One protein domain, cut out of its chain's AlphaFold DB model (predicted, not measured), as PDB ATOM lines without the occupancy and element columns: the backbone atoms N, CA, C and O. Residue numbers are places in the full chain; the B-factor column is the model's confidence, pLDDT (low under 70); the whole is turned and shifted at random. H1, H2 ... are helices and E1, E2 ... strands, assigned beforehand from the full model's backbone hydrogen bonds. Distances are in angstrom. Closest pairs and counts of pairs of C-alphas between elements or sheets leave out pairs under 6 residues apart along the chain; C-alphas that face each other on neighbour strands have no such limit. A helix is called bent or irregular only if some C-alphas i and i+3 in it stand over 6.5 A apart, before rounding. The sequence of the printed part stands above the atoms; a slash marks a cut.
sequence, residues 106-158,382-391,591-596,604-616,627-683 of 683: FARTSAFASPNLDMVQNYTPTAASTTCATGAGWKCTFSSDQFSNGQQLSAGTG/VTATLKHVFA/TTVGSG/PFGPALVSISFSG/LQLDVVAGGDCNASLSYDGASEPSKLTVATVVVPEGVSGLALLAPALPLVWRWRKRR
ATOM      1  N   PHE A 106      85.045  56.224 106.637       81.94
ATOM      2  CA  PHE A 106      84.087  55.134 106.451       81.94
ATOM      3  C   PHE A 106      84.767  54.009 105.655       81.94
ATOM      4  O   PHE A 106      85.363  54.255 104.601       81.94
ATOM      5  N   ALA A 107      84.734  52.782 106.177       70.94
ATOM      6  CA  ALA A 107      85.498  51.646 105.667       70.94
ATOM      7  C   ALA A 107      84.599  50.571 105.031       70.94
ATOM      8  O   ALA A 107      83.458  50.377 105.440       70.94
ATOM      9  N   ARG A 108      85.119  49.847 104.019       65.38
ATOM     10  CA  ARG A 108      84.486  48.629 103.475       65.38
ATOM     11  C   ARG A 108      85.261  47.394 103.914       65.38
ATOM     12  O   ARG A 108      86.397  47.206 103.489       65.38
ATOM     13  N   THR A 109      84.594  46.490 104.618       46.84
ATOM     14  CA  THR A 109      85.049  45.119 104.892       46.84
ATOM     15  C   THR A 109      84.077  44.130 104.231       46.84
ATOM     16  O   THR A 109      83.399  43.332 104.855       46.84
ATOM     17  N   SER A 110      83.975  44.165 102.898       39.84
ATOM     18  CA  SER A 110      83.291  43.160 102.048       39.84
ATOM     19  C   SER A 110      81.780  42.877 102.221       39.84
ATOM     20  O   SER A 110      81.212  42.286 101.305       39.84
ATOM     21  N   ALA A 111      81.083  43.342 103.262       39.34
ATOM     22  CA  ALA A 111      79.619  43.296 103.327       39.34
ATOM     23  C   ALA A 111      79.066  44.391 104.250       39.34
ATOM     24  O   ALA A 111      79.337  44.396 105.443       39.34
ATOM     25  N   PHE A 112      78.250  45.301 103.711       45.72
ATOM     26  CA  PHE A 112      77.374  46.138 104.533       45.72
ATOM     27  C   PHE A 112      76.254  45.223 105.038       45.72
ATOM     28  O   PHE A 112      75.280  45.008 104.317       45.72
ATOM     29  N   ALA A 113      76.373  44.641 106.231       46.47
ATOM     30  CA  ALA A 113      75.189  44.117 106.898       46.47
ATOM     31  C   ALA A 113      74.577  45.280 107.682       46.47
ATOM     32  O   ALA A 113      75.064  45.680 108.733       46.47
ATOM     33  N   SER A 114      73.523  45.867 107.109       49.81
ATOM     34  CA  SER A 114      72.631  46.760 107.846       49.81
ATOM     35  C   SER A 114      72.302  46.131 109.209       49.81
ATOM     36  O   SER A 114      71.943  44.950 109.230       49.81
ATOM     37  N   PRO A 115      72.354  46.889 110.318       51.00
ATOM     38  CA  PRO A 115      72.371  48.351 110.374       51.00
ATOM     39  C   PRO A 115      73.733  49.010 110.661       51.00
ATOM     40  O   PRO A 115      73.826  50.207 110.405       51.00
ATOM     41  N   ASN A 116      74.759  48.298 111.146       62.84
ATOM     42  CA  ASN A 116      75.996  48.905 111.669       62.84
ATOM     43  C   ASN A 116      77.192  48.751 110.717       62.84
ATOM     44  O   ASN A 116      77.743  47.672 110.548       62.84
ATOM     45  N   LEU A 117      77.609  49.854 110.111       68.25
ATOM     46  CA  LEU A 117      78.683  49.950 109.123       68.25
ATOM     47  C   LEU A 117      79.996  50.398 109.776       68.25
ATOM     48  O   LEU A 117      79.967  51.074 110.799       68.25
ATOM     49  N   ASP A 118      81.148  50.091 109.181       76.62
ATOM     50  CA  ASP A 118      82.440  50.436 109.790       76.62
ATOM     51  C   ASP A 118      82.842  51.897 109.493       76.62
ATOM     52  O   ASP A 118      82.896  52.325 108.334       76.62
ATOM     53  N   MET A 119      83.205  52.662 110.526       82.44
ATOM     54  CA  MET A 119      84.058  53.852 110.408       82.44
ATOM     55  C   MET A 119      85.314  53.651 111.252       82.44
ATOM     56  O   MET A 119      85.238  53.186 112.377       82.44
ATOM     57  N   VAL A 120      86.493  53.946 110.716       80.62
ATOM     58  CA  VAL A 120      87.752  53.500 111.333       80.62
ATOM     59  C   VAL A 120      88.774  54.630 111.332       80.62
ATOM     60  O   VAL A 120      88.886  55.386 110.357       80.62
ATOM     61  N   GLN A 121      89.528  54.766 112.421       82.75
ATOM     62  CA  GLN A 121      90.650  55.696 112.495       82.75
ATOM     63  C   GLN A 121      91.829  55.189 111.657       82.75
ATOM     64  O   GLN A 121      92.048  53.991 111.509       82.75
ATOM     65  N   ASN A 122      92.616  56.105 111.083       79.19
ATOM     66  CA  ASN A 122      93.816  55.775 110.292       79.19
ATOM     67  C   ASN A 122      93.583  54.812 109.110       79.19
ATOM     68  O   ASN A 122      94.531  54.262 108.544       79.19
ATOM     69  N   TYR A 123      92.330  54.626 108.702       76.25
ATOM     70  CA  TYR A 123      91.980  53.798 107.566       76.25
ATOM     71  C   TYR A 123      92.218  54.553 106.260       76.25
ATOM     72  O   TYR A 123      91.719  55.660 106.062       76.25
ATOM     73  N   THR A 124      92.977  53.934 105.354       76.19
ATOM     74  CA  THR A 124      93.122  54.418 103.978       76.19
ATOM     75  C   THR A 124      92.062  53.744 103.114       76.19
ATOM     76  O   THR A 124      92.101  52.520 102.959       76.19
ATOM     77  N   PRO A 125      91.129  54.503 102.525       68.50
ATOM     78  CA  PRO A 125      90.096  53.913 101.702       68.50
ATOM     79  C   PRO A 125      90.633  53.206 100.465       68.50
ATOM     80  O   PRO A 125      91.488  53.718  99.743       68.50
ATOM     81  N   THR A 126      90.051  52.051 100.165       63.88
ATOM     82  CA  THR A 126      90.166  51.415  98.854       63.88
ATOM     83  C   THR A 126      88.993  51.871  97.981       63.88
ATOM     84  O   THR A 126      87.867  51.982  98.460       63.88
ATOM     85  N   ALA A 127      89.252  52.206  96.712       53.50
ATOM     86  CA  ALA A 127      88.261  52.767  95.786       53.50
ATOM     87  C   ALA A 127      87.192  51.729  95.432       53.50
ATOM     88  O   ALA A 127      87.454  50.752  94.728       53.50
ATOM     89  N   ALA A 128      86.008  51.881  96.017       55.47
ATOM     90  CA  ALA A 128      85.129  50.753  96.210       55.47
ATOM     91  C   ALA A 128      83.682  51.289  96.405       55.47
ATOM     92  O   ALA A 128      83.291  51.601  97.521       55.47
ATOM     93  N   SER A 129      82.879  51.417  95.332       55.97
ATOM     94  CA  SER A 129      81.547  52.068  95.372       55.97
ATOM     95  C   SER A 129      80.463  51.201  96.022       55.97
ATOM     96  O   SER A 129      80.191  50.090  95.556       55.97
ATOM     97  N   THR A 130      79.833  51.690  97.085       57.53
ATOM     98  CA  THR A 130      78.649  51.087  97.730       57.53
ATOM     99  C   THR A 130      77.707  52.186  98.171       57.53
ATOM    100  O   THR A 130      78.161  53.255  98.571       57.53
ATOM    101  N   THR A 131      76.412  51.893  98.135       66.00
ATOM    102  CA  THR A 131      75.368  52.790  98.617       66.00
ATOM    103  C   THR A 131      74.789  52.266  99.921       66.00
ATOM    104  O   THR A 131      74.388  51.101  99.984       66.00
ATOM    105  N   CYS A 132      74.699  53.111 100.943       71.44
ATOM    106  CA  CYS A 132      73.850  52.824 102.087       71.44
ATOM    107  C   CYS A 132      72.434  53.347 101.805       71.44
ATOM    108  O   CYS A 132      72.235  54.556 101.677       71.44
ATOM    109  N   ALA A 133      71.499  52.394 101.696       67.62
ATOM    110  CA  ALA A 133      70.070  52.551 101.411       67.62
ATOM    111  C   ALA A 133      69.696  53.221 100.067       67.62
ATOM    112  O   ALA A 133      70.417  54.047  99.519       67.62
ATOM    113  N   THR A 134      68.535  52.840  99.526       61.94
ATOM    114  CA  THR A 134      67.928  53.406  98.308       61.94
ATOM    115  C   THR A 134      66.427  53.586  98.538       61.94
ATOM    116  O   THR A 134      65.777  52.630  98.961       61.94
ATOM    117  N   GLY A 135      65.874  54.766  98.239       59.22
ATOM    118  CA  GLY A 135      64.445  55.079  98.394       59.22
ATOM    119  C   GLY A 135      64.145  56.117  99.481       59.22
ATOM    120  O   GLY A 135      65.058  56.685 100.068       59.22
ATOM    121  N   ALA A 136      62.859  56.378  99.718       64.62
ATOM    122  CA  ALA A 136      62.367  57.384 100.659       64.62
ATOM    123  C   ALA A 136      62.595  56.976 102.124       64.62
ATOM    124  O   ALA A 136      62.219  55.873 102.517       64.62
ATOM    125  N   GLY A 137      63.144  57.884 102.941       72.94
ATOM    126  CA  GLY A 137      63.205  57.742 104.400       72.94
ATOM    127  C   GLY A 137      64.045  56.560 104.891       72.94
ATOM    128  O   GLY A 137      63.511  55.525 105.287       72.94
ATOM    129  N   TRP A 138      65.367  56.724 104.925       80.50
ATOM    130  CA  TRP A 138      66.302  55.683 105.365       80.50
ATOM    131  C   TRP A 138      67.172  56.113 106.545       80.50
ATOM    132  O   TRP A 138      67.357  57.298 106.823       80.50
ATOM    133  N   LYS A 139      67.745  55.110 107.222       85.31
ATOM    134  CA  LYS A 139      68.746  55.268 108.278       85.31
ATOM    135  C   LYS A 139      69.951  54.372 107.996       85.31
ATOM    136  O   LYS A 139      69.790  53.179 107.759       85.31
ATOM    137  N   CYS A 140      71.136  54.954 108.105       84.31
ATOM    138  CA  CYS A 140      72.422  54.274 108.064       84.31
ATOM    139  C   CYS A 140      73.140  54.510 109.388       84.31
ATOM    140  O   CYS A 140      73.268  55.660 109.808       84.31
ATOM    141  N   THR A 141      73.601  53.451 110.045       85.69
ATOM    142  CA  THR A 141      74.365  53.564 111.287       85.69
ATOM    143  C   THR A 141      75.806  53.151 111.026       85.69
ATOM    144  O   THR A 141      76.053  52.130 110.400       85.69
ATOM    145  N   PHE A 142      76.761  53.954 111.484       85.31
ATOM    146  CA  PHE A 142      78.190  53.671 111.406       85.31
ATOM    147  C   PHE A 142      78.749  53.564 112.820       85.31
ATOM    148  O   PHE A 142      78.408  54.401 113.651       85.31
ATOM    149  N   SER A 143      79.613  52.596 113.090       85.94
ATOM    150  CA  SER A 143      80.271  52.395 114.382       85.94
ATOM    151  C   SER A 143      81.779  52.560 114.232       85.94
ATOM    152  O   SER A 143      82.354  52.114 113.239       85.94
ATOM    153  N   SER A 144      82.414  53.220 115.201       86.81
ATOM    154  CA  SER A 144      83.866  53.388 115.243       86.81
ATOM    155  C   SER A 144      84.588  52.100 115.631       86.81
ATOM    156  O   SER A 144      83.961  51.109 115.995       86.81
ATOM    157  N   ASP A 145      85.913  52.121 115.633       83.00
ATOM    158  CA  ASP A 145      86.752  51.268 116.475       83.00
ATOM    159  C   ASP A 145      86.474  51.472 117.980       83.00
ATOM    160  O   ASP A 145      85.805  52.425 118.389       83.00
ATOM    161  N   GLN A 146      86.933  50.522 118.803       85.19
ATOM    162  CA  GLN A 146      86.790  50.590 120.260       85.19
ATOM    163  C   GLN A 146      87.799  51.557 120.864       85.19
ATOM    164  O   GLN A 146      88.984  51.519 120.542       85.19
ATOM    165  N   PHE A 147      87.339  52.340 121.828       83.88
ATOM    166  CA  PHE A 147      88.194  53.187 122.635       83.88
ATOM    167  C   PHE A 147      88.795  52.404 123.810       83.88
ATOM    168  O   PHE A 147      88.210  51.486 124.393       83.88
ATOM    169  N   SER A 148      90.010  52.794 124.173       83.44
ATOM    170  CA  SER A 148      90.692  52.375 125.391       83.44
ATOM    171  C   SER A 148      90.185  53.160 126.600       83.44
ATOM    172  O   SER A 148      89.872  54.347 126.513       83.44
ATOM    173  N   ASN A 149      90.203  52.514 127.769       83.75
ATOM    174  CA  ASN A 149      89.756  53.129 129.015       83.75
ATOM    175  C   ASN A 149      90.480  54.454 129.310       83.75
ATOM    176  O   ASN A 149      91.710  54.512 129.383       83.75
ATOM    177  N   GLY A 150      89.694  55.498 129.543       81.44
ATOM    178  CA  GLY A 150      90.148  56.839 129.868       81.44
ATOM    179  C   GLY A 150      90.441  57.726 128.661       81.44
ATOM    180  O   GLY A 150      90.704  58.901 128.881       81.44
ATOM    181  N   GLN A 151      90.394  57.242 127.413       83.50
ATOM    182  CA  GLN A 151      90.516  58.134 126.252       83.50
ATOM    183  C   GLN A 151      89.435  59.221 126.296       83.50
ATOM    184  O   GLN A 151      88.314  58.973 126.738       83.50
ATOM    185  N   GLN A 152      89.777  60.436 125.872       86.75
ATOM    186  CA  GLN A 152      88.870  61.580 125.956       86.75
ATOM    187  C   GLN A 152      88.642  62.205 124.590       86.75
ATOM    188  O   GLN A 152      89.587  62.401 123.828       86.75
ATOM    189  N   LEU A 153      87.397  62.584 124.327       88.62
ATOM    190  CA  LEU A 153      87.020  63.477 123.240       88.62
ATOM    191  C   LEU A 153      86.788  64.872 123.820       88.62
ATOM    192  O   LEU A 153      86.036  65.037 124.779       88.62
ATOM    193  N   SER A 154      87.430  65.884 123.245       87.69
ATOM    194  CA  SER A 154      87.205  67.278 123.651       87.69
ATOM    195  C   SER A 154      85.835  67.781 123.177       87.69
ATOM    196  O   SER A 154      85.335  67.342 122.148       87.69
ATOM    197  N   ALA A 155      85.238  68.753 123.869       88.62
ATOM    198  CA  ALA A 155      84.091  69.473 123.311       88.62
ATOM    199  C   ALA A 155      84.542  70.318 122.107       88.62
ATOM    200  O   ALA A 155      85.645  70.872 122.110       88.62
ATOM    201  N   GLY A 156      83.695  70.457 121.088       88.06
ATOM    202  CA  GLY A 156      84.038  71.246 119.905       88.06
ATOM    203  C   GLY A 156      83.103  71.031 118.725       88.06
ATOM    204  O   GLY A 156      82.016  70.480 118.868       88.06
ATOM    205  N   THR A 157      83.513  71.484 117.545       88.31
ATOM    206  CA  THR A 157      82.758  71.266 116.307       88.31
ATOM    207  C   THR A 157      83.103  69.898 115.723       88.31
ATOM    208  O   THR A 157      84.270  69.615 115.460       88.31
ATOM    209  N   GLY A 158      82.087  69.064 115.519       90.62
ATOM    210  CA  GLY A 158      82.153  67.874 114.680       90.62
ATOM    211  C   GLY A 158      81.616  68.163 113.278       90.62
ATOM    212  O   GLY A 158      80.804  69.071 113.084       90.62
ATOM    213  N   VAL A 382      68.916  65.741 105.397       81.81
ATOM    214  CA  VAL A 382      69.761  64.687 105.978       81.81
ATOM    215  C   VAL A 382      70.257  65.139 107.338       81.81
ATOM    216  O   VAL A 382      70.835  66.216 107.472       81.81
ATOM    217  N   THR A 383      70.048  64.299 108.343       89.25
ATOM    218  CA  THR A 383      70.497  64.514 109.717       89.25
ATOM    219  C   THR A 383      71.626  63.549 110.034       89.25
ATOM    220  O   THR A 383      71.506  62.351 109.784       89.25
ATOM    221  N   ALA A 384      72.700  64.058 110.628       91.75
ATOM    222  CA  ALA A 384      73.771  63.265 111.212       91.75
ATOM    223  C   ALA A 384      73.706  63.391 112.739       91.75
ATOM    224  O   ALA A 384      73.668  64.497 113.281       91.75
ATOM    225  N   THR A 385      73.659  62.268 113.450       94.38
ATOM    226  CA  THR A 385      73.634  62.211 114.918       94.38
ATOM    227  C   THR A 385      74.782  61.357 115.415       94.38
ATOM    228  O   THR A 385      74.816  60.154 115.167       94.38
ATOM    229  N   LEU A 386      75.709  61.983 116.131       94.75
ATOM    230  CA  LEU A 386      76.823  61.320 116.783       94.75
ATOM    231  C   LEU A 386      76.413  60.871 118.185       94.75
ATOM    232  O   LEU A 386      75.825  61.635 118.958       94.75
ATOM    233  N   LYS A 387      76.760  59.636 118.521       94.06
ATOM    234  CA  LYS A 387      76.468  58.992 119.794       94.06
ATOM    235  C   LYS A 387      77.725  58.395 120.405       94.06
ATOM    236  O   LYS A 387      78.599  57.933 119.679       94.06
ATOM    237  N   HIS A 388      77.761  58.371 121.726       93.50
ATOM    238  CA  HIS A 388      78.660  57.542 122.514       93.50
ATOM    239  C   HIS A 388      77.899  56.266 122.882       93.50
ATOM    240  O   HIS A 388      76.838  56.329 123.503       93.50
ATOM    241  N   VAL A 389      78.404  55.122 122.430       92.56
ATOM    242  CA  VAL A 389      77.887  53.791 122.751       92.56
ATOM    243  C   VAL A 389      78.757  53.204 123.849       92.56
ATOM    244  O   VAL A 389      79.959  53.024 123.653       92.56
ATOM    245  N   PHE A 390      78.147  52.922 124.993       92.75
ATOM    246  CA  PHE A 390      78.850  52.353 126.133       92.75
ATOM    247  C   PHE A 390      78.838  50.831 126.026       92.75
ATOM    248  O   PHE A 390      77.767  50.230 125.899       92.75
ATOM    249  N   ALA A 391      80.005  50.201 126.128       90.69
ATOM    250  CA  ALA A 391      80.105  48.752 126.171       90.69
ATOM    251  C   ALA A 391      79.398  48.227 127.434       90.69
ATOM    252  O   ALA A 391      79.680  48.720 128.538       90.69
ATOM    253  N   THR A 591      74.185  57.308 124.093       93.50
ATOM    254  CA  THR A 591      73.799  58.702 124.356       93.50
ATOM    255  C   THR A 591      74.204  59.592 123.194       93.50
ATOM    256  O   THR A 591      75.271  59.433 122.611       93.50
ATOM    257  N   THR A 592      73.350  60.545 122.828       94.44
ATOM    258  CA  THR A 592      73.691  61.533 121.796       94.44
ATOM    259  C   THR A 592      74.708  62.525 122.343       94.44
ATOM    260  O   THR A 592      74.458  63.164 123.364       94.44
ATOM    261  N   VAL A 593      75.812  62.695 121.622       92.81
ATOM    262  CA  VAL A 593      76.895  63.629 121.971       92.81
ATOM    263  C   VAL A 593      76.986  64.808 121.003       92.81
ATOM    264  O   VAL A 593      77.620  65.808 121.321       92.81
ATOM    265  N   GLY A 594      76.322  64.727 119.846       88.94
ATOM    266  CA  GLY A 594      76.169  65.833 118.902       88.94
ATOM    267  C   GLY A 594      75.178  65.504 117.786       88.94
ATOM    268  O   GLY A 594      74.975  64.340 117.447       88.94
ATOM    269  N   SER A 595      74.543  66.519 117.206       88.69
ATOM    270  CA  SER A 595      73.625  66.337 116.075       88.69
ATOM    271  C   SER A 595      73.566  67.574 115.191       88.69
ATOM    272  O   SER A 595      73.531  68.694 115.704       88.69
ATOM    273  N   GLY A 596      73.502  67.375 113.878       85.25
ATOM    274  CA  GLY A 596      73.350  68.435 112.884       85.25
ATOM    275  C   GLY A 596      72.515  67.958 111.702       85.25
ATOM    276  O   GLY A 596      72.336  66.756 111.509       85.25
ATOM    277  N   PRO A 604      73.641  67.771  91.657       47.78
ATOM    278  CA  PRO A 604      73.667  67.537  90.218       47.78
ATOM    279  C   PRO A 604      74.187  66.117  89.940       47.78
ATOM    280  O   PRO A 604      75.053  65.640  90.658       47.78
ATOM    281  N   PHE A 605      73.656  65.466  88.898       48.00
ATOM    282  CA  PHE A 605      74.012  64.137  88.364       48.00
ATOM    283  C   PHE A 605      75.376  63.581  88.814       48.00
ATOM    284  O   PHE A 605      76.387  63.761  88.137       48.00
ATOM    285  N   GLY A 606      75.370  62.875  89.947       59.16
ATOM    286  CA  GLY A 606      76.542  62.255  90.560       59.16
ATOM    287  C   GLY A 606      76.512  62.359  92.090       59.16
ATOM    288  O   GLY A 606      75.695  63.102  92.639       59.16
ATOM    289  N   PRO A 607      77.362  61.602  92.800       67.69
ATOM    290  CA  PRO A 607      77.575  61.816  94.223       67.69
ATOM    291  C   PRO A 607      78.138  63.224  94.454       67.69
ATOM    292  O   PRO A 607      79.069  63.653  93.772       67.69
ATOM    293  N   ALA A 608      77.561  63.951  95.404       75.75
ATOM    294  CA  ALA A 608      78.019  65.271  95.813       75.75
ATOM    295  C   ALA A 608      78.409  65.247  97.290       75.75
ATOM    296  O   ALA A 608      77.695  64.674  98.115       75.75
ATOM    297  N   LEU A 609      79.527  65.895  97.621       80.44
ATOM    298  CA  LEU A 609      79.972  66.031  99.000       80.44
ATOM    299  C   LEU A 609      79.077  67.016  99.754       80.44
ATOM    300  O   LEU A 609      78.895  68.162  99.340       80.44
ATOM    301  N   VAL A 610      78.545  66.568 100.882       82.88
ATOM    302  CA  VAL A 610      77.671  67.328 101.771       82.88
ATOM    303  C   VAL A 610      78.276  67.294 103.161       82.88
ATOM    304  O   VAL A 610      78.421  66.230 103.760       82.88
ATOM    305  N   SER A 611      78.601  68.470 103.682       88.50
ATOM    306  CA  SER A 611      79.175  68.624 105.015       88.50
ATOM    307  C   SER A 611      78.094  69.020 106.014       88.50
ATOM    308  O   SER A 611      77.435  70.049 105.863       88.50
ATOM    309  N   ILE A 612      77.919  68.206 107.052       90.12
ATOM    310  CA  ILE A 612      76.996  68.457 108.160       90.12
ATOM    311  C   ILE A 612      77.819  68.749 109.410       90.12
ATOM    312  O   ILE A 612      78.431  67.847 109.982       90.12
ATOM    313  N   SER A 613      77.817  70.005 109.848       91.56
ATOM    314  CA  SER A 613      78.489  70.424 111.080       91.56
ATOM    315  C   SER A 613      77.551  70.342 112.283       91.56
ATOM    316  O   SER A 613      76.358  70.635 112.185       91.56
ATOM    317  N   PHE A 614      78.096  69.977 113.438       91.88
ATOM    318  CA  PHE A 614      77.369  69.913 114.700       91.88
ATOM    319  C   PHE A 614      78.271  70.230 115.890       91.88
ATOM    320  O   PHE A 614      79.486  70.048 115.841       91.88
ATOM    321  N   SER A 615      77.673  70.698 116.981       90.38
ATOM    322  CA  SER A 615      78.379  70.849 118.254       90.38
ATOM    323  C   SER A 615      78.461  69.494 118.952       90.38
ATOM    324  O   SER A 615      77.436  68.844 119.152       90.38
ATOM    325  N   GLY A 616      79.674  69.075 119.298       87.75
ATOM    326  CA  GLY A 616      79.973  67.870 120.062       87.75
ATOM    327  C   GLY A 616      80.303  68.181 121.523       87.75
ATOM    328  O   GLY A 616      81.008  69.153 121.821       87.75
ATOM    329  N   LEU A 627      82.190  55.384 119.313       91.25
ATOM    330  CA  LEU A 627      81.355  56.367 118.647       91.25
ATOM    331  C   LEU A 627      80.436  55.668 117.646       91.25
ATOM    332  O   LEU A 627      80.839  54.747 116.941       91.25
ATOM    333  N   GLN A 628      79.207  56.157 117.543       90.81
ATOM    334  CA  GLN A 628      78.254  55.736 116.527       90.81
ATOM    335  C   GLN A 628      77.682  56.957 115.815       90.81
ATOM    336  O   GLN A 628      77.216  57.894 116.458       90.81
ATOM    337  N   LEU A 629      77.686  56.949 114.486       91.50
ATOM    338  CA  LEU A 629      77.090  57.986 113.659       91.50
ATOM    339  C   LEU A 629      75.834  57.438 112.983       91.50
ATOM    340  O   LEU A 629      75.910  56.576 112.113       91.50
ATOM    341  N   ASP A 630      74.680  57.975 113.356       90.75
ATOM    342  CA  ASP A 630      73.422  57.732 112.660       90.75
ATOM    343  C   ASP A 630      73.224  58.811 111.587       90.75
ATOM    344  O   ASP A 630      73.112  59.995 111.907       90.75
ATOM    345  N   VAL A 631      73.146  58.407 110.319       88.56
ATOM    346  CA  VAL A 631      72.784  59.262 109.181       88.56
ATOM    347  C   VAL A 631      71.361  58.919 108.759       88.56
ATOM    348  O   VAL A 631      71.068  57.769 108.429       88.56
ATOM    349  N   VAL A 632      70.466  59.902 108.790       86.75
ATOM    350  CA  VAL A 632      69.033  59.724 108.527       86.75
ATOM    351  C   VAL A 632      68.586  60.691 107.442       86.75
ATOM    352  O   VAL A 632      68.775  61.897 107.585       86.75
ATOM    353  N   ALA A 633      67.953  60.172 106.396       81.50
ATOM    354  CA  ALA A 633      67.272  60.980 105.391       81.50
ATOM    355  C   ALA A 633      65.778  61.111 105.718       81.50
ATOM    356  O   ALA A 633      65.142  60.154 106.166       81.50
ATOM    357  N   GLY A 634      65.212  62.298 105.493       73.12
ATOM    358  CA  GLY A 634      63.779  62.553 105.662       73.12
ATOM    359  C   GLY A 634      62.902  61.702 104.734       73.12
ATOM    360  O   GLY A 634      63.362  61.194 103.715       73.12
ATOM    361  N   GLY A 635      61.615  61.563 105.070       61.25
ATOM    362  CA  GLY A 635      60.658  60.752 104.299       61.25
ATOM    363  C   GLY A 635      60.469  61.203 102.846       61.25
ATOM    364  O   GLY A 635      60.188  60.377 101.991       61.25
ATOM    365  N   ASP A 636      60.711  62.479 102.550       55.50
ATOM    366  CA  ASP A 636      60.609  63.036 101.193       55.50
ATOM    367  C   ASP A 636      61.919  62.896 100.397       55.50
ATOM    368  O   ASP A 636      62.021  63.314  99.244       55.50
ATOM    369  N   CYS A 637      62.950  62.324 101.023       60.00
ATOM    370  CA  CYS A 637      64.280  62.223 100.464       60.00
ATOM    371  C   CYS A 637      64.515  60.849  99.842       60.00
ATOM    372  O   CYS A 637      64.833  59.884 100.533       60.00
ATOM    373  N   ASN A 638      64.458  60.792  98.514       61.66
ATOM    374  CA  ASN A 638      64.969  59.663  97.749       61.66
ATOM    375  C   ASN A 638      66.484  59.801  97.509       61.66
ATOM    376  O   ASN A 638      66.932  59.576  96.396       61.66
ATOM    377  N   ALA A 639      67.306  60.208  98.478       69.44
ATOM    378  CA  ALA A 639      68.766  60.194  98.304       69.44
ATOM    379  C   ALA A 639      69.347  58.816  98.643       69.44
ATOM    380  O   ALA A 639      68.676  57.970  99.221       69.44
ATOM    381  N   SER A 640      70.609  58.592  98.312       73.06
ATOM    382  CA  SER A 640      71.402  57.482  98.838       73.06
ATOM    383  C   SER A 640      72.774  58.003  99.238       73.06
ATOM    384  O   SER A 640      73.334  58.877  98.570       73.06
ATOM    385  N   LEU A 641      73.304  57.482 100.341       76.88
ATOM    386  CA  LEU A 641      74.680  57.734 100.749       76.88
ATOM    387  C   LEU A 641      75.587  56.860  99.893       76.88
ATOM    388  O   LEU A 641      75.576  55.641 100.032       76.88
ATOM    389  N   SER A 642      76.321  57.481  98.982       71.19
ATOM    390  CA  SER A 642      77.283  56.843  98.092       71.19
ATOM    391  C   SER A 642      78.699  57.025  98.635       71.19
ATOM    392  O   SER A 642      78.985  57.976  99.353       71.19
ATOM    393  N   TYR A 643      79.596  56.109  98.289       68.00
ATOM    394  CA  TYR A 643      81.027  56.266  98.510       68.00
ATOM    395  C   TYR A 643      81.737  56.368  97.156       68.00
ATOM    396  O   TYR A 643      81.660  55.432  96.354       68.00
ATOM    397  N   ASP A 644      82.444  57.469  96.901       59.44
ATOM    398  CA  ASP A 644      83.007  57.802  95.588       59.44
ATOM    399  C   ASP A 644      84.488  58.232  95.637       59.44
ATOM    400  O   ASP A 644      84.925  59.174  94.986       59.44
ATOM    401  N   GLY A 645      85.324  57.427  96.292       54.91
ATOM    402  CA  GLY A 645      86.719  57.281  95.864       54.91
ATOM    403  C   GLY A 645      87.799  57.614  96.889       54.91
ATOM    404  O   GLY A 645      87.567  58.115  97.984       54.91
ATOM    405  N   ALA A 646      89.033  57.264  96.515       59.31
ATOM    406  CA  ALA A 646      90.196  57.285  97.402       59.31
ATOM    407  C   ALA A 646      90.772  58.691  97.669       59.31
ATOM    408  O   ALA A 646      91.603  58.827  98.562       59.31
ATOM    409  N   SER A 647      90.375  59.720  96.906       64.25
ATOM    410  CA  SER A 647      90.896  61.086  97.064       64.25
ATOM    411  C   SER A 647      90.194  61.876  98.168       64.25
ATOM    412  O   SER A 647      90.881  62.536  98.940       64.25
ATOM    413  N   GLU A 648      88.865  61.779  98.277       72.19
ATOM    414  CA  GLU A 648      88.079  62.380  99.362       72.19
ATOM    415  C   GLU A 648      87.008  61.382  99.826       72.19
ATOM    416  O   GLU A 648      85.968  61.258  99.194       72.19
ATOM    417  N   PRO A 649      87.255  60.599 100.887       77.19
ATOM    418  CA  PRO A 649      86.260  59.666 101.398       77.19
ATOM    419  C   PRO A 649      85.214  60.362 102.271       77.19
ATOM    420  O   PRO A 649      85.522  61.338 102.960       77.19
ATOM    421  N   SER A 650      84.012  59.778 102.352       83.81
ATOM    422  CA  SER A 650      83.099  60.103 103.449       83.81
ATOM    423  C   SER A 650      83.761  59.814 104.794       83.81
ATOM    424  O   SER A 650      84.378  58.760 104.998       83.81
ATOM    425  N   LYS A 651      83.663  60.780 105.701       87.62
ATOM    426  CA  LYS A 651      84.374  60.761 106.975       87.62
ATOM    427  C   LYS A 651      83.611  61.532 108.037       87.62
ATOM    428  O   LYS A 651      82.876  62.477 107.757       87.62
ATOM    429  N   LEU A 652      83.864  61.151 109.275       91.50
ATOM    430  CA  LEU A 652      83.504  61.909 110.454       91.50
ATOM    431  C   LEU A 652      84.776  62.544 111.015       91.50
ATOM    432  O   LEU A 652      85.735  61.850 111.345       91.50
ATOM    433  N   THR A 653      84.770  63.863 111.154       92.06
ATOM    434  CA  THR A 653      85.788  64.601 111.900       92.06
ATOM    435  C   THR A 653      85.174  65.084 113.204       92.06
ATOM    436  O   THR A 653      84.125  65.725 113.200       92.06
ATOM    437  N   VAL A 654      85.814  64.782 114.323       90.62
ATOM    438  CA  VAL A 654      85.421  65.248 115.657       90.62
ATOM    439  C   VAL A 654      86.516  66.134 116.246       90.62
ATOM    440  O   VAL A 654      87.572  66.332 115.645       90.62
ATOM    441  N   ALA A 655      86.265  66.704 117.422       84.81
ATOM    442  CA  ALA A 655      87.292  67.414 118.173       84.81
ATOM    443  C   ALA A 655      88.436  66.470 118.601       84.81
ATOM    444  O   ALA A 655      88.336  65.248 118.501       84.81
ATOM    445  N   THR A 656      89.549  67.037 119.072       83.12
ATOM    446  CA  THR A 656      90.760  66.270 119.385       83.12
ATOM    447  C   THR A 656      90.485  65.144 120.381       83.12
ATOM    448  O   THR A 656      89.950  65.386 121.471       83.12
ATOM    449  N   VAL A 657      90.911  63.937 120.007       77.19
ATOM    450  CA  VAL A 657      90.957  62.768 120.886       77.19
ATOM    451  C   VAL A 657      92.304  62.771 121.605       77.19
ATOM    452  O   VAL A 657      93.357  62.814 120.967       77.19
ATOM    453  N   VAL A 658      92.286  62.769 122.936       74.12
ATOM    454  CA  VAL A 658      93.496  62.835 123.764       74.12
ATOM    455  C   VAL A 658      93.585  61.646 124.714       74.12
ATOM    456  O   VAL A 658      92.587  61.159 125.247       74.12
ATOM    457  N   VAL A 659      94.814  61.182 124.938       64.00
ATOM    458  CA  VAL A 659      95.131  60.203 125.983       64.00
ATOM    459  C   VAL A 659      95.319  60.969 127.299       64.00
ATOM    460  O   VAL A 659      95.989  62.008 127.282       64.00
ATOM    461  N   PRO A 660      94.780  60.492 128.437       55.72
ATOM    462  CA  PRO A 660      94.932  61.154 129.727       55.72
ATOM    463  C   PRO A 660      96.373  61.546 130.050       55.72
ATOM    464  O   PRO A 660      97.330  60.807 129.801       55.72
ATOM    465  N   GLU A 661      96.502  62.712 130.679       48.91
ATOM    466  CA  GLU A 661      97.737  63.474 130.917       48.91
ATOM    467  C   GLU A 661      98.866  62.698 131.628       48.91
ATOM    468  O   GLU A 661     100.029  63.102 131.562       48.91
ATOM    469  N   GLY A 662      98.565  61.543 132.234       47.81
ATOM    470  CA  GLY A 662      99.560  60.629 132.803       47.81
ATOM    471  C   GLY A 662     100.561  60.059 131.786       47.81
ATOM    472  O   GLY A 662     101.649  59.644 132.185       47.81
ATOM    473  N   VAL A 663     100.237  60.076 130.487       45.22
ATOM    474  CA  VAL A 663     101.092  59.545 129.402       45.22
ATOM    475  C   VAL A 663     101.835  60.663 128.649       45.22
ATOM    476  O   VAL A 663     103.009  60.513 128.302       45.22
ATOM    477  N   SER A 664     101.214  61.834 128.474       40.84
ATOM    478  CA  SER A 664     101.783  62.971 127.723       40.84
ATOM    479  C   SER A 664     103.031  63.583 128.376       40.84
ATOM    480  O   SER A 664     103.937  64.049 127.680       40.84
ATOM    481  N   GLY A 665     103.139  63.523 129.709       41.38
ATOM    482  CA  GLY A 665     104.317  64.013 130.437       41.38
ATOM    483  C   GLY A 665     105.617  63.258 130.115       41.38
ATOM    484  O   GLY A 665     106.702  63.833 130.219       41.38
ATOM    485  N   LEU A 666     105.534  61.993 129.680       43.78
ATOM    486  CA  LEU A 666     106.707  61.169 129.361       43.78
ATOM    487  C   LEU A 666     107.209  61.342 127.922       43.78
ATOM    488  O   LEU A 666     108.421  61.274 127.699       43.78
ATOM    489  N   ALA A 667     106.329  61.644 126.964       40.81
ATOM    490  CA  ALA A 667     106.738  61.952 125.590       40.81
ATOM    491  C   ALA A 667     107.618  63.219 125.525       40.81
ATOM    492  O   ALA A 667     108.570  63.284 124.746       40.81
ATOM    493  N   LEU A 668     107.377  64.183 126.421       41.88
ATOM    494  CA  LEU A 668     108.189  65.398 126.577       41.88
ATOM    495  C   LEU A 668     109.563  65.157 127.238       41.88
ATOM    496  O   LEU A 668     110.445  66.009 127.128       41.88
ATOM    497  N   LEU A 669     109.785  64.010 127.895       39.06
ATOM    498  CA  LEU A 669     111.063  63.654 128.536       39.06
ATOM    499  C   LEU A 669     111.987  62.815 127.639       39.06
ATOM    500  O   LEU A 669     113.199  62.771 127.877       39.06
ATOM    501  N   ALA A 670     111.461  62.202 126.576       40.38
ATOM    502  CA  ALA A 670     112.248  61.450 125.596       40.38
ATOM    503  C   ALA A 670     113.423  62.248 124.970       40.38
ATOM    504  O   ALA A 670     114.514  61.683 124.838       40.38
ATOM    505  N   PRO A 671     113.304  63.563 124.674       42.94
ATOM    506  CA  PRO A 671     114.416  64.363 124.152       42.94
ATOM    507  C   PRO A 671     115.492  64.704 125.198       42.94
ATOM    508  O   PRO A 671     116.573  65.170 124.832       42.94
ATOM    509  N   ALA A 672     115.238  64.489 126.496       37.62
ATOM    510  CA  ALA A 672     116.190  64.789 127.572       37.62
ATOM    511  C   ALA A 672     117.183  63.637 127.840       37.62
ATOM    512  O   ALA A 672     118.286  63.863 128.348       37.62
ATOM    513  N   LEU A 673     116.843  62.405 127.440       41.22
ATOM    514  CA  LEU A 673     117.680  61.209 127.617       41.22
ATOM    515  C   LEU A 673     119.072  61.304 126.940       41.22
ATOM    516  O   LEU A 673     120.067  60.929 127.574       41.22
ATOM    517  N   PRO A 674     119.224  61.874 125.725       41.94
ATOM    518  CA  PRO A 674     120.537  62.066 125.102       41.94
ATOM    519  C   PRO A 674     121.405  63.124 125.799       41.94
ATOM    520  O   PRO A 674     122.637  63.052 125.741       41.94
ATOM    521  N   LEU A 675     120.795  64.112 126.465       43.88
ATOM    522  CA  LEU A 675     121.511  65.194 127.152       43.88
ATOM    523  C   LEU A 675     122.145  64.707 128.459       43.88
ATOM    524  O   LEU A 675     123.302  65.030 128.735       43.88
ATOM    525  N   VAL A 676     121.449  63.845 129.204       42.00
ATOM    526  CA  VAL A 676     121.992  63.193 130.410       42.00
ATOM    527  C   VAL A 676     123.144  62.245 130.049       42.00
ATOM    528  O   VAL A 676     124.175  62.225 130.729       42.00
ATOM    529  N   TRP A 677     123.044  61.529 128.923       36.91
ATOM    530  CA  TRP A 677     124.124  60.665 128.428       36.91
ATOM    531  C   TRP A 677     125.354  61.456 127.951       36.91
ATOM    532  O   TRP A 677     126.495  61.051 128.187       36.91
ATOM    533  N   ARG A 678     125.152  62.619 127.316       41.38
ATOM    534  CA  ARG A 678     126.249  63.512 126.894       41.38
ATOM    535  C   ARG A 678     126.915  64.235 128.065       41.38
ATOM    536  O   ARG A 678     128.127  64.438 128.019       41.38
ATOM    537  N   TRP A 679     126.175  64.557 129.127       40.41
ATOM    538  CA  TRP A 679     126.745  65.103 130.362       40.41
ATOM    539  C   TRP A 679     127.648  64.082 131.075       40.41
ATOM    540  O   TRP A 679     128.710  64.443 131.577       40.41
ATOM    541  N   ARG A 680     127.303  62.787 131.010       37.81
ATOM    542  CA  ARG A 680     128.108  61.685 131.566       37.81
ATOM    543  C   ARG A 680     129.411  61.400 130.802       37.81
ATOM    544  O   ARG A 680     130.328  60.847 131.386       37.81
ATOM    545  N   LYS A 681     129.524  61.785 129.522       38.06
ATOM    546  CA  LYS A 681     130.778  61.669 128.740       38.06
ATOM    547  C   LYS A 681     131.745  62.848 128.927       38.06
ATOM    548  O   LYS A 681     132.855  62.790 128.411       38.06
ATOM    549  N   ARG A 682     131.333  63.923 129.610       40.97
ATOM    550  CA  ARG A 682     132.140  65.142 129.820       40.97
ATOM    551  C   ARG A 682     132.664  65.303 131.256       40.97
ATOM    552  O   ARG A 682     133.190  66.367 131.572       40.97
ATOM    553  N   ARG A 683     132.527  64.289 132.115       36.50
ATOM    554  CA  ARG A 683     133.131  64.248 133.453       36.50
ATOM    555  C   ARG A 683     133.977  63.007 133.637       36.50
ATOM    556  O   ARG A 683     133.491  61.929 133.233       36.50
TER     557      ARG A 683
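Overview. This is residues 106 to 158, 382 to 391, 591 to 596, 604 to 616 and 627 to 683 of the 683 residues of an uncharacterized protein of Chloroflexi bacterium (UniProt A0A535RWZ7). A strongly twisted sheet of five strands makes one wall of the body; the small pair E3 and E6 packs on its E5 edge, and E9 lies between E6 and E1. From this body, which spans 46 by 30 by 25 A, residues 661 to 683, with H1 and H2, stick out as a long tail that draws the whole out to 78 A. The 139 printed residues hold nine named strands, E1 to E9, then H1 and H2; the class is mixed, helices and strands. The large sheet is mixed, in the order E1, E2, E7, E4, E5. The whole is loose, with a radius of gyration of the C-alphas of 20.7 A and spans of 78 by 32 by 27 A.

Along the chain. E1, residues 116 to 121, begins at C-alpha 116 (75.996, 48.905, 111.669) and is 16.2 A long. E2 is residues 139 to 143 and E3 residues 156 to 158. E4, residues 382 to 390, is 25.3 A long; E5 is residues 591 to 596. E6, residues 608 to 616, is 24.5 A long, and E7, residues 627 to 633, is 19.9 A long. E8 is residues 639 to 642 and E9 residues 651 to 653. H1 is residues 661 to 667; H2, residues 670 to 680, is 16.9 A long and ends at C-alpha 680 (128.108, 61.685, 131.566).

Arrangement. E1 and E2 are parallel, with N 117 and O 141 at 2.8 A. The other neighbours in this sheet are antiparallel: E2 and E7, N 140 and O 631 at 2.8 A; E7 and E4, N 387 and O 628 at 2.7 A; E4 and E5, N 386 and O 594 at 2.8 A. E3 and E6 are antiparallel, with N 158 and O 614 at 2.8 A. The closest C-alphas of E5 and E6, Gly 594 and Gly 616, are 4.5 A apart. E9 pairs with no named strand; its closest C-alphas to E3 are Thr 653 and Gly 158, 5.6 A apart. E8 pairs with no named strand, but its residues 641 to 642 pair with residues 131 to 132, antiparallel. H1 and H2 meet only through their link, and neither is on the large sheet. O i to N i+4 pairs are within hydrogen-bond range in 0 of 3 in H1, with 2 of 4 O i to N i+3 pairs, and in 5 of 7 in H2. H2 is only just irregular, with C-alphas 671 and 674 6.6 A apart.

Size, cuts and confidence. Without residues 661 to 683, which stand free, the body spans 46 by 30 by 25 A. The links E1 to E2 and E2 to E3 are long. Four cuts leave C-alpha gaps of 15.5 A from 158 to 382, 11.9 A from 391 to 591, 22.7 A from 596 to 604 and 11.7 A from 616 to 627. The mean pLDDT of the printed part is 70.6; 60 residues are under 70, among them 659 to 683.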